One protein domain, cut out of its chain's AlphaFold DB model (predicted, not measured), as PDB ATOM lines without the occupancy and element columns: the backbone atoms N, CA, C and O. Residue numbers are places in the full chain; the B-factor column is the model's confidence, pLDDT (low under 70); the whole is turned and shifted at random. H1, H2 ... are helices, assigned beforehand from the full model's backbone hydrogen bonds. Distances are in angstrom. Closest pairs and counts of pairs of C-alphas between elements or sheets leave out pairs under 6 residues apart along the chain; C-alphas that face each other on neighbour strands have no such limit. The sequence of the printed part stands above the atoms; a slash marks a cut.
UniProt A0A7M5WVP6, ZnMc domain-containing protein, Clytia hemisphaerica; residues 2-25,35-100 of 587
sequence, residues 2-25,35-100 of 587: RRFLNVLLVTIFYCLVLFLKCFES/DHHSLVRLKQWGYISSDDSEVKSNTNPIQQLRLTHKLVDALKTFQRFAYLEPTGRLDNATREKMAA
ATOM      1  N   ARG A   2     -59.683   2.131  23.378       57.31
ATOM      2  CA  ARG A   2     -59.454   2.065  21.906       57.31
ATOM      3  C   ARG A   2     -60.293   3.034  21.055       57.31
ATOM      4  O   ARG A   2     -59.769   3.644  20.134       57.31
ATOM      5  N   ARG A   3     -61.578   3.216  21.380       57.38
ATOM      6  CA  ARG A   3     -62.447   4.172  20.665       57.38
ATOM      7  C   ARG A   3     -62.042   5.633  20.891       57.38
ATOM      8  O   ARG A   3     -62.162   6.433  19.978       57.38
ATOM      9  N   PHE A   4     -61.515   5.951  22.070       63.06
ATOM     10  CA  PHE A   4     -61.072   7.302  22.424       63.06
ATOM     11  C   PHE A   4     -59.760   7.665  21.713       63.06
ATOM     12  O   PHE A   4     -59.627   8.761  21.182       63.06
ATOM     13  N   LEU A   5     -58.835   6.704  21.620       65.19
ATOM     14  CA  LEU A   5     -57.569   6.872  20.906       65.19
ATOM     15  C   LEU A   5     -57.779   7.065  19.395       65.19
ATOM     16  O   LEU A   5     -57.128   7.909  18.788       65.19
ATOM     17  N   ASN A   6     -58.735   6.341  18.803       67.31
ATOM     18  CA  ASN A   6     -59.084   6.513  17.391       67.31
ATOM     19  C   ASN A   6     -59.704   7.883  17.107       67.31
ATOM     20  O   ASN A   6     -59.365   8.494  16.101       67.31
ATOM     21  N   VAL A   7     -60.576   8.382  17.988       73.12
ATOM     22  CA  VAL A   7     -61.134   9.733  17.835       73.12
ATOM     23  C   VAL A   7     -60.018  10.771  17.943       73.12
ATOM     24  O   VAL A   7     -59.903  11.602  17.055       73.12
ATOM     25  N   LEU A   8     -59.135  10.669  18.942       73.56
ATOM     26  CA  LEU A   8     -58.022  11.605  19.128       73.56
ATOM     27  C   LEU A   8     -57.075  11.651  17.916       73.56
ATOM     28  O   LEU A   8     -56.718  12.735  17.460       73.56
ATOM     29  N   LEU A   9     -56.705  10.493  17.362       73.00
ATOM     30  CA  LEU A   9     -55.833  10.408  16.186       73.00
ATOM     31  C   LEU A   9     -56.484  11.005  14.934       73.00
ATOM     32  O   LEU A   9     -55.814  11.706  14.177       73.00
ATOM     33  N   VAL A  10     -57.786  10.778  14.736       76.12
ATOM     34  CA  VAL A  10     -58.534  11.380  13.624       76.12
ATOM     35  C   VAL A  10     -58.602  12.898  13.779       76.12
ATOM     36  O   VAL A  10     -58.390  13.610  12.801       76.12
ATOM     37  N   THR A  11     -58.816  13.412  14.993       75.88
ATOM     38  CA  THR A  11     -58.849  14.860  15.240       75.88
ATOM     39  C   THR A  11     -57.482  15.502  15.011       75.88
ATOM     40  O   THR A  11     -57.406  16.539  14.359       75.88
ATOM     41  N   ILE A  12     -56.393  14.875  15.472       77.31
ATOM     42  CA  ILE A  12     -55.023  15.365  15.238       77.31
ATOM     43  C   ILE A  12     -54.703  15.370  13.742       77.31
ATOM     44  O   ILE A  12     -54.187  16.364  13.237       77.31
ATOM     45  N   PHE A  13     -55.056  14.305  13.016       78.12
ATOM     46  CA  PHE A  13     -54.863  14.240  11.568       78.12
ATOM     47  C   PHE A  13     -55.660  15.329  10.841       78.12
ATOM     48  O   PHE A  13     -55.125  16.007   9.967       78.12
ATOM     49  N   TYR A  14     -56.913  15.564  11.239       75.06
ATOM     50  CA  TYR A  14     -57.745  16.614  10.653       75.06
ATOM     51  C   TYR A  14     -57.191  18.016  10.943       75.06
ATOM     52  O   TYR A  14     -57.133  18.853  10.042       75.06
ATOM     53  N   CYS A  15     -56.703  18.262  12.163       73.69
ATOM     54  CA  CYS A  15     -56.019  19.503  12.525       73.69
ATOM     55  C   CYS A  15     -54.718  19.695  11.736       73.69
ATOM     56  O   CYS A  15     -54.464  20.801  11.269       73.69
ATOM     57  N   LEU A  16     -53.926  18.638  11.529       73.12
ATOM     58  CA  LEU A  16     -52.693  18.694  10.741       73.12
ATOM     59  C   LEU A  16     -52.987  19.001   9.265       73.12
ATOM     60  O   LEU A  16     -52.321  19.840   8.669       73.12
ATOM     61  N   VAL A  17     -54.021  18.383   8.685       70.94
ATOM     62  CA  VAL A  17     -54.465  18.656   7.306       70.94
ATOM     63  C   VAL A  17     -54.995  20.084   7.166       70.94
ATOM     64  O   VAL A  17     -54.694  20.749   6.177       70.94
ATOM     65  N   LEU A  18     -55.750  20.586   8.147       67.94
ATOM     66  CA  LEU A  18     -56.201  21.980   8.163       67.94
ATOM     67  C   LEU A  18     -55.030  22.958   8.324       67.94
ATOM     68  O   LEU A  18     -55.009  23.985   7.655       67.94
ATOM     69  N   PHE A  19     -54.037  22.625   9.151       68.00
ATOM     70  CA  PHE A  19     -52.832  23.428   9.350       68.00
ATOM     71  C   PHE A  19     -51.953  23.467   8.090       68.00
ATOM     72  O   PHE A  19     -51.513  24.539   7.681       68.00
ATOM     73  N   LEU A  20     -51.773  22.329   7.410       59.81
ATOM     74  CA  LEU A  20     -51.048  22.234   6.137       59.81
ATOM     75  C   LEU A  20     -51.782  22.964   4.998       59.81
ATOM     76  O   LEU A  20     -51.150  23.691   4.237       59.81
ATOM     77  N   LYS A  21     -53.120  22.879   4.933       56.72
ATOM     78  CA  LYS A  21     -53.932  23.688   4.001       56.72
ATOM     79  C   LYS A  21     -53.857  25.189   4.289       56.72
ATOM     80  O   LYS A  21     -53.966  25.992   3.366       56.72
ATOM     81  N   CYS A  22     -53.656  25.578   5.549       51.53
ATOM     82  CA  CYS A  22     -53.431  26.972   5.937       51.53
ATOM     83  C   CYS A  22     -52.073  27.488   5.421       51.53
ATOM     84  O   CYS A  22     -51.972  28.632   4.991       51.53
ATOM     85  N   PHE A  23     -51.043  26.633   5.377       49.41
ATOM     86  CA  PHE A  23     -49.735  26.975   4.803       49.41
ATOM     87  C   PHE A  23     -49.752  27.089   3.270       49.41
ATOM     88  O   PHE A  23     -49.095  27.977   2.735       49.41
ATOM     89  N   GLU A  24     -50.545  26.277   2.561       42.25
ATOM     90  CA  GLU A  24     -50.759  26.434   1.108       42.25
ATOM     91  C   GLU A  24     -51.599  27.673   0.739       42.25
ATOM     92  O   GLU A  24     -51.628  28.079  -0.421       42.25
ATOM     93  N   SER A  25     -52.278  28.287   1.716       44.34
ATOM     94  CA  SER A  25     -53.112  29.485   1.533       44.34
ATOM     95  C   SER A  25     -52.511  30.762   2.127       44.34
ATOM     96  O   SER A  25     -53.136  31.824   2.049       44.34
ATOM     97  N   ASP A  35     -36.698  44.896 -12.501       78.56
ATOM     98  CA  ASP A  35     -35.341  45.138 -12.967       78.56
ATOM     99  C   ASP A  35     -35.009  46.643 -12.912       78.56
ATOM    100  O   ASP A  35     -35.894  47.507 -12.889       78.56
ATOM    101  N   HIS A  36     -33.712  46.958 -12.875       77.12
ATOM    102  CA  HIS A  36     -33.223  48.332 -12.740       77.12
ATOM    103  C   HIS A  36     -33.753  49.258 -13.843       77.12
ATOM    104  O   HIS A  36     -34.108  50.403 -13.577       77.12
ATOM    105  N   HIS A  37     -33.858  48.751 -15.068       80.62
ATOM    106  CA  HIS A  37     -34.245  49.534 -16.231       80.62
ATOM    107  C   HIS A  37     -35.737  49.899 -16.206       80.62
ATOM    108  O   HIS A  37     -36.097  51.058 -16.413       80.62
ATOM    109  N   SER A  38     -36.602  48.951 -15.835       84.75
ATOM    110  CA  SER A  38     -38.027  49.212 -15.595       84.75
ATOM    111  C   SER A  38     -38.242  50.247 -14.484       84.75
ATOM    112  O   SER A  38     -39.105  51.117 -14.602       84.75
ATOM    113  N   LEU A  39     -37.440  50.202 -13.414       82.88
ATOM    114  CA  LEU A  39     -37.515  51.182 -12.328       82.88
ATOM    115  C   LEU A  39     -37.108  52.592 -12.784       82.88
ATOM    116  O   LEU A  39     -37.783  53.559 -12.431       82.88
ATOM    117  N   VAL A  40     -36.026  52.717 -13.559       82.56
ATOM    118  CA  VAL A  40     -35.570  54.003 -14.118       82.56
ATOM    119  C   VAL A  40     -36.662  54.623 -14.990       82.56
ATOM    120  O   VAL A  40     -37.005  55.787 -14.802       82.56
ATOM    121  N   ARG A  41     -37.292  53.826 -15.856       87.12
ATOM    122  CA  ARG A  41     -38.385  54.277 -16.727       87.12
ATOM    123  C   ARG A  41     -39.625  54.726 -15.967       87.12
ATOM    124  O   ARG A  41     -40.174  55.786 -16.250       87.12
ATOM    125  N   LEU A  42     -40.047  53.966 -14.956       87.62
ATOM    126  CA  LEU A  42     -41.188  54.357 -14.124       87.62
ATOM    127  C   LEU A  42     -40.943  55.683 -13.388       87.62
ATOM    128  O   LEU A  42     -41.888  56.444 -13.189       87.62
ATOM    129  N   LYS A  43     -39.694  55.984 -13.013       83.19
ATOM    130  CA  LYS A  43     -39.326  57.294 -12.458       83.19
ATOM    131  C   LYS A  43     -39.359  58.388 -13.518       83.19
ATOM    132  O   LYS A  43     -40.010  59.406 -13.308       83.19
ATOM    133  N   GLN A  44     -38.688  58.164 -14.648       83.44
ATOM    134  CA  GLN A  44     -38.600  59.128 -15.746       83.44
ATOM    135  C   GLN A  44     -39.990  59.559 -16.226       83.44
ATOM    136  O   GLN A  44     -40.235  60.745 -16.420       83.44
ATOM    137  N   TRP A  45     -40.932  58.618 -16.323       88.38
ATOM    138  CA  TRP A  45     -42.293  58.904 -16.780       88.38
ATOM    139  C   TRP A  45     -43.268  59.324 -15.664       88.38
ATOM    140  O   TRP A  45     -44.468  59.460 -15.905       88.38
ATOM    141  N   GLY A  46     -42.771  59.551 -14.442       86.38
ATOM    142  CA  GLY A  46     -43.537  60.141 -13.338       86.38
ATOM    143  C   GLY A  46     -44.429  59.180 -12.543       86.38
ATOM    144  O   GLY A  46     -45.217  59.626 -11.710       86.38
ATOM    145  N   TYR A  47     -44.319  57.865 -12.750       86.00
ATOM    146  CA  TYR A  47     -45.116  56.869 -12.018       86.00
ATOM    147  C   TYR A  47     -44.632  56.627 -10.586       86.00
ATOM    148  O   TYR A  47     -45.399  56.148  -9.750       86.00
ATOM    149  N   ILE A  48     -43.362  56.928 -10.302       82.69
ATOM    150  CA  ILE A  48     -42.730  56.763  -8.990       82.69
ATOM    151  C   ILE A  48     -41.948  58.038  -8.668       82.69
ATOM    152  O   ILE A  48     -41.218  58.540  -9.520       82.69
ATOM    153  N   SER A  49     -42.077  58.553  -7.441       73.06
ATOM    154  CA  SER A  49     -41.288  59.710  -6.999       73.06
ATOM    155  C   SER A  49     -39.811  59.341  -6.790       73.06
ATOM    156  O   SER A  49     -39.478  58.189  -6.499       73.06
ATOM    157  N   SER A  50     -38.906  60.314  -6.915       63.31
ATOM    158  CA  SER A  50     -37.468  60.130  -6.651       63.31
ATOM    159  C   SER A  50     -37.200  59.562  -5.251       63.31
ATOM    160  O   SER A  50     -36.365  58.666  -5.092       63.31
ATOM    161  N   ASP A  51     -37.976  60.019  -4.269       61.28
ATOM    162  CA  ASP A  51     -37.796  59.735  -2.843       61.28
ATOM    163  C   ASP A  51     -38.273  58.327  -2.458       61.28
ATOM    164  O   ASP A  51     -37.816  57.740  -1.480       61.28
ATOM    165  N   ASP A  52     -39.147  57.731  -3.272       59.88
ATOM    166  CA  ASP A  52     -39.732  56.409  -3.026       59.88
ATOM    167  C   ASP A  52     -38.780  55.240  -3.339       59.88
ATOM    168  O   ASP A  52     -39.171  54.074  -3.257       59.88
ATOM    169  N   SER A  53     -37.525  55.531  -3.695       51.22
ATOM    170  CA  SER A  53     -36.548  54.541  -4.157       51.22
ATOM    171  C   SER A  53     -35.396  54.238  -3.197       51.22
ATOM    172  O   SER A  53     -34.623  53.315  -3.466       51.22
ATOM    173  N   GLU A  54     -35.287  54.940  -2.065       50.91
ATOM    174  CA  GLU A  54     -34.298  54.607  -1.035       50.91
ATOM    175  C   GLU A  54     -34.722  53.357  -0.250       50.91
ATOM    176  O   GLU A  54     -35.260  53.413   0.858       50.91
ATOM    177  N   VAL A  55     -34.417  52.185  -0.808       46.91
ATOM    178  CA  VAL A  55     -34.330  50.947  -0.031       46.91
ATOM    179  C   VAL A  55     -33.089  51.050   0.854       46.91
ATOM    180  O   VAL A  55     -31.998  50.615   0.489       46.91
ATOM    181  N   LYS A  56     -33.230  51.640   2.042       43.81
ATOM    182  CA  LYS A  56     -32.232  51.446   3.101       43.81
ATOM    183  C   LYS A  56     -32.299  49.980   3.522       43.81
ATOM    184  O   LYS A  56     -33.386  49.459   3.780       43.81
ATOM    185  N   SER A  57     -31.141  49.335   3.626       43.12
ATOM    186  CA  SER A  57     -30.962  47.917   3.983       43.12
ATOM    187  C   SER A  57     -31.550  47.504   5.348       43.12
ATOM    188  O   SER A  57     -31.551  46.322   5.665       43.12
ATOM    189  N   ASN A  58     -32.106  48.449   6.120       46.28
ATOM    190  CA  ASN A  58     -32.748  48.261   7.429       46.28
ATOM    191  C   ASN A  58     -34.235  48.695   7.460       46.28
ATOM    192  O   ASN A  58     -34.734  49.158   8.487       46.28
ATOM    193  N   THR A  59     -34.965  48.606   6.346       53.09
ATOM    194  CA  THR A  59     -36.385  49.004   6.294       53.09
ATOM    195  C   THR A  59     -37.293  47.978   6.993       53.09
ATOM    196  O   THR A  59     -37.226  46.778   6.742       53.09
ATOM    197  N   ASN A  60     -38.157  48.448   7.903       57.41
ATOM    198  CA  ASN A  60     -39.109  47.606   8.645       57.41
ATOM    199  C   ASN A  60     -40.130  46.945   7.679       57.41
ATOM    200  O   ASN A  60     -40.533  47.595   6.709       57.41
ATOM    201  N   PRO A  61     -40.626  45.719   7.957       50.47
ATOM    202  CA  PRO A  61     -41.646  45.028   7.154       50.47
ATOM    203  C   PRO A  61     -42.844  45.881   6.695       50.47
ATOM    204  O   PRO A  61     -43.315  45.734   5.569       50.47
ATOM    205  N   ILE A  62     -43.324  46.819   7.522       51.03
ATOM    206  CA  ILE A  62     -44.437  47.719   7.162       51.03
ATOM    207  C   ILE A  62     -44.027  48.716   6.065       51.03
ATOM    208  O   ILE A  62     -44.825  49.032   5.181       51.03
ATOM    209  N   GLN A  63     -42.787  49.213   6.096       53.78
ATOM    210  CA  GLN A  63     -42.253  50.104   5.061       53.78
ATOM    211  C   GLN A  63     -42.030  49.344   3.751       53.78
ATOM    212  O   GLN A  63     -42.402  49.849   2.696       53.78
ATOM    213  N   GLN A  64     -41.535  48.106   3.817       56.91
ATOM    214  CA  GLN A  64     -41.351  47.247   2.645       56.91
ATOM    215  C   GLN A  64     -42.691  46.902   1.968       56.91
ATOM    216  O   GLN A  64     -42.808  46.975   0.742       56.91
ATOM    217  N   LEU A  65     -43.740  46.616   2.752       53.06
ATOM    218  CA  LEU A  65     -45.091  46.361   2.238       53.06
ATOM    219  C   LEU A  65     -45.704  47.606   1.573       53.06
ATOM    220  O   LEU A  65     -46.299  47.504   0.501       53.06
ATOM    221  N   ARG A  66     -45.517  48.794   2.168       59.66
ATOM    222  CA  ARG A  66     -45.942  50.077   1.573       59.66
ATOM    223  C   ARG A  66     -45.221  50.365   0.256       59.66
ATOM    224  O   ARG A  66     -45.873  50.781  -0.699       59.66
ATOM    225  N   LEU A  67     -43.914  50.106   0.187       62.91
ATOM    226  CA  LEU A  67     -43.122  50.252  -1.039       62.91
ATOM    227  C   LEU A  67     -43.626  49.311  -2.141       62.91
ATOM    228  O   LEU A  67     -43.806  49.723  -3.282       62.91
ATOM    229  N   THR A  68     -43.943  48.066  -1.775       69.62
ATOM    230  CA  THR A  68     -44.484  47.064  -2.707       69.62
ATOM    231  C   THR A  68     -45.843  47.495  -3.261       69.62
ATOM    232  O   THR A  68     -46.083  47.368  -4.458       69.62
ATOM    233  N   HIS A  69     -46.720  48.060  -2.425       74.50
ATOM    234  CA  HIS A  69     -48.025  48.554  -2.873       74.50
ATOM    235  C   HIS A  69     -47.896  49.736  -3.843       74.50
ATOM    236  O   HIS A  69     -48.534  49.734  -4.893       74.50
ATOM    237  N   LYS A  70     -47.028  50.713  -3.538       78.00
ATOM    238  CA  LYS A  70     -46.755  51.840  -4.445       78.00
ATOM    239  C   LYS A  70     -46.247  51.365  -5.805       78.00
ATOM    240  O   LYS A  70     -46.656  51.895  -6.831       78.00
ATOM    241  N   LEU A  71     -45.391  50.345  -5.814       81.19
ATOM    242  CA  LEU A  71     -44.837  49.775  -7.037       81.19
ATOM    243  C   LEU A  71     -45.889  49.077  -7.897       81.19
ATOM    244  O   LEU A  71     -45.928  49.259  -9.113       81.19
ATOM    245  N   VAL A  72     -46.763  48.305  -7.252       83.50
ATOM    246  CA  VAL A  72     -47.917  47.672  -7.897       83.50
ATOM    247  C   VAL A  72     -48.827  48.737  -8.508       83.50
ATOM    248  O   VAL A  72     -49.245  48.588  -9.653       83.50
ATOM    249  N   ASP A  73     -49.110  49.825  -7.790       83.75
ATOM    250  CA  ASP A  73     -49.957  50.911  -8.291       83.75
ATOM    251  C   ASP A  73     -49.305  51.687  -9.442       83.75
ATOM    252  O   ASP A  73     -49.980  52.016 -10.423       83.75
ATOM    253  N   ALA A  74     -47.995  51.931  -9.364       86.88
ATOM    254  CA  ALA A  74     -47.214  52.531 -10.440       86.88
ATOM    255  C   ALA A  74     -47.283  51.670 -11.708       86.88
ATOM    256  O   ALA A  74     -47.631  52.175 -12.773       86.88
ATOM    257  N   LEU A  75     -47.061  50.357 -11.580       87.88
ATOM    258  CA  LEU A  75     -47.186  49.410 -12.690       87.88
ATOM    259  C   LEU A  75     -48.602  49.364 -13.256       87.88
ATOM    260  O   LEU A  75     -48.754  49.390 -14.469       87.88
ATOM    261  N   LYS A  76     -49.640  49.348 -12.413       83.56
ATOM    262  CA  LYS A  76     -51.034  49.407 -12.883       83.56
ATOM    263  C   LYS A  76     -51.315  50.684 -13.658       83.56
ATOM    264  O   LYS A  76     -52.032  50.648 -14.651       83.56
ATOM    265  N   THR A  77     -50.781  51.811 -13.199       84.75
ATOM    266  CA  THR A  77     -50.978  53.105 -13.856       84.75
ATOM    267  C   THR A  77     -50.236  53.146 -15.188       84.75
ATOM    268  O   THR A  77     -50.850  53.489 -16.192       84.75
ATOM    269  N   PHE A  78     -48.980  52.685 -15.228       89.19
ATOM    270  CA  PHE A  78     -48.240  52.490 -16.475       89.19
ATOM    271  C   PHE A  78     -49.003  51.584 -17.428       89.19
ATOM    272  O   PHE A  78     -49.216  51.946 -18.575       89.19
ATOM    273  N   GLN A  79     -49.476  50.433 -16.951       84.44
ATOM    274  CA  GLN A  79     -50.228  49.482 -17.759       84.44
ATOM    275  C   GLN A  79     -51.480  50.117 -18.364       84.44
ATOM    276  O   GLN A  79     -51.758  49.853 -19.522       84.44
ATOM    277  N   ARG A  80     -52.188  51.013 -17.663       76.50
ATOM    278  CA  ARG A  80     -53.320  51.748 -18.254       76.50
ATOM    279  C   ARG A  80     -52.890  52.655 -19.410       76.50
ATOM    280  O   ARG A  80     -53.438  52.518 -20.497       76.50
ATOM    281  N   PHE A  81     -51.880  53.505 -19.213       79.12
ATOM    282  CA  PHE A  81     -51.328  54.367 -20.275       79.12
ATOM    283  C   PHE A  81     -50.734  53.570 -21.438       79.12
ATOM    284  O   PHE A  81     -50.824  53.966 -22.590       79.12
ATOM    285  N   ALA A  82     -50.135  52.427 -21.129       79.31
ATOM    286  CA  ALA A  82     -49.568  51.476 -22.071       79.31
ATOM    287  C   ALA A  82     -50.630  50.615 -22.770       79.31
ATOM    288  O   ALA A  82     -50.294  49.827 -23.659       79.31
ATOM    289  N   TYR A  83     -51.896  50.762 -22.375       71.69
ATOM    290  CA  TYR A  83     -53.038  50.010 -22.878       71.69
ATOM    291  C   TYR A  83     -52.949  48.485 -22.638       71.69
ATOM    292  O   TYR A  83     -53.441  47.651 -23.407       71.69
ATOM    293  N   LEU A  84     -52.315  48.113 -21.529       71.88
ATOM    294  CA  LEU A  84     -52.129  46.770 -20.984       71.88
ATOM    295  C   LEU A  84     -53.127  46.468 -19.856       71.88
ATOM    296  O   LEU A  84     -53.828  47.344 -19.360       71.88
ATOM    297  N   GLU A  85     -53.284  45.186 -19.506       69.31
ATOM    298  CA  GLU A  85     -54.105  44.813 -18.348       69.31
ATOM    299  C   GLU A  85     -53.440  45.368 -17.083       69.31
ATOM    300  O   GLU A  85     -52.243  45.134 -16.909       69.31
ATOM    301  N   PRO A  86     -54.161  46.079 -16.196       77.75
ATOM    302  CA  PRO A  86     -53.587  46.639 -14.977       77.75
ATOM    303  C   PRO A  86     -53.390  45.546 -13.910       77.75
ATOM    304  O   PRO A  86     -53.983  45.574 -12.828       77.75
ATOM    305  N   THR A  87     -52.546  44.561 -14.217       80.31
ATOM    306  CA  THR A  87     -52.198  43.439 -13.337       80.31
ATOM    307  C   THR A  87     -51.335  43.886 -12.159       80.31
ATOM    308  O   THR A  87     -51.331  43.239 -11.111       80.31
ATOM    309  N   GLY A  88     -50.599  44.993 -12.310       80.75
ATOM    310  CA  GLY A  88     -49.582  45.451 -11.366       80.75
ATOM    311  C   GLY A  88     -48.348  44.553 -11.318       80.75
ATOM    312  O   GLY A  88     -47.588  44.601 -10.352       80.75
ATOM    313  N   ARG A  89     -48.167  43.702 -12.334       84.25
ATOM    314  CA  ARG A  89     -47.041  42.777 -12.471       84.25
ATOM    315  C   ARG A  89     -46.201  43.171 -13.676       84.25
ATOM    316  O   ARG A  89     -46.743  43.467 -14.732       84.25
ATOM    317  N   LEU A  90     -44.880  43.087 -13.545       83.19
ATOM    318  CA  LEU A  90     -43.968  43.222 -14.679       83.19
ATOM    319  C   LEU A  90     -43.972  41.925 -15.510       83.19
ATOM    320  O   LEU A  90     -43.073  41.088 -15.414       83.19
ATOM    321  N   ASP A  91     -45.037  41.714 -16.276       79.56
ATOM    322  CA  ASP A  91     -45.154  40.612 -17.233       79.56
ATOM    323  C   ASP A  91     -44.430  40.922 -18.559       79.56
ATOM    324  O   ASP A  91     -43.844  41.992 -18.742       79.56
ATOM    325  N   ASN A  92     -44.401  39.944 -19.471       80.38
ATOM    326  CA  ASN A  92     -43.674  40.082 -20.732       80.38
ATOM    327  C   ASN A  92     -44.231  41.221 -21.600       80.38
ATOM    328  O   ASN A  92     -43.456  42.021 -22.113       80.38
ATOM    329  N   ALA A  93     -45.559  41.350 -21.673       76.88
ATOM    330  CA  ALA A  93     -46.216  42.425 -22.411       76.88
ATOM    331  C   ALA A  93     -45.871  43.808 -21.831       76.88
ATOM    332  O   ALA A  93     -45.619  44.753 -22.575       76.88
ATOM    333  N   THR A  94     -45.794  43.923 -20.501       82.69
ATOM    334  CA  THR A  94     -45.370  45.151 -19.814       82.69
ATOM    335  C   THR A  94     -43.931  45.514 -20.164       82.69
ATOM    336  O   THR A  94     -43.674  46.665 -20.509       82.69
ATOM    337  N   ARG A  95     -43.000  44.549 -20.159       85.94
ATOM    338  CA  ARG A  95     -41.599  44.793 -20.553       85.94
ATOM    339  C   ARG A  95     -41.456  45.198 -22.014       85.94
ATOM    340  O   ARG A  95     -40.755  46.164 -22.303       85.94
ATOM    341  N   GLU A  96     -42.129  44.489 -22.915       85.06
ATOM    342  CA  GLU A  96     -42.137  44.818 -24.343       85.06
ATOM    343  C   GLU A  96     -42.651  46.239 -24.567       85.06
ATOM    344  O   GLU A  96     -42.043  47.020 -25.295       85.06
ATOM    345  N   LYS A  97     -43.732  46.617 -23.877       85.31
ATOM    346  CA  LYS A  97     -44.310  47.951 -24.010       85.31
ATOM    347  C   LYS A  97     -43.445  49.035 -23.375       85.31
ATOM    348  O   LYS A  97     -43.363  50.117 -23.935       85.31
ATOM    349  N   MET A  98     -42.744  48.751 -22.275       88.81
ATOM    350  CA  MET A  98     -41.742  49.666 -21.709       88.81
ATOM    351  C   MET A  98     -40.557  49.908 -22.654       88.81
ATOM    352  O   MET A  98     -39.876  50.911 -22.501       88.81
ATOM    353  N   ALA A  99     -40.277  49.006 -23.595       87.75
ATOM    354  CA  ALA A  99     -39.234  49.183 -24.606       87.75
ATOM    355  C   ALA A  99     -39.751  49.785 -25.927       87.75
ATOM    356  O   ALA A  99     -38.956  50.045 -26.828       87.75
ATOM    357  N   ALA A 100     -41.065  49.977 -26.063       87.50
ATOM    358  CA  ALA A 100     -41.660  50.500 -27.282       87.50
ATOM    359  C   ALA A 100     -41.360  52.002 -27.455       87.50
ATOM    360  O   ALA A 100     -41.342  52.725 -26.457       87.50
TER     361      ALA A 100
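This is residues 2 to 25 and 35 to 100 of the 587 residues of the protein "ZnMc domain-containing protein" of Clytia hemisphaerica (UniProt A0A7M5WVP6). One long helix, H1, stands free of a small compact body holding the long helix H4 and the short H2, H3 and H5. The printed part has 90 residues with five named helices, H1 to H5 in order, and no named strand: all helix. It is extended, with a radius of gyration of the C-alphas of 22.3 A, spanning 71 by 33 by 17 A.

H1, residues 2 to 24, runs 33.2 A from C-alpha 2 at (-59.454, 2.065, 21.906). H2 is residues 36 to 44, H3 50 to 53, H4 61 to 81, 30.6 A long, and H5 92 to 98, ending at C-alpha 98 at (-41.742, 49.666, -21.709).

H1 touches no helix. H2 and residues 74 to 78 of H4 only just touch, with 3 pairs of C-alphas within 8 A, the closest Leu 42 and Ala 74, 7.3 A. In H1, H2, H4 and H5 every O i to N i+4 pair is within hydrogen-bond range; H3 is too short for one.

Residues 26 to 34 are not printed; C-alphas 25 and 35 are 27.8 A apart. Mean pLDDT of the printed part is 71.8; 33 residues are under 70.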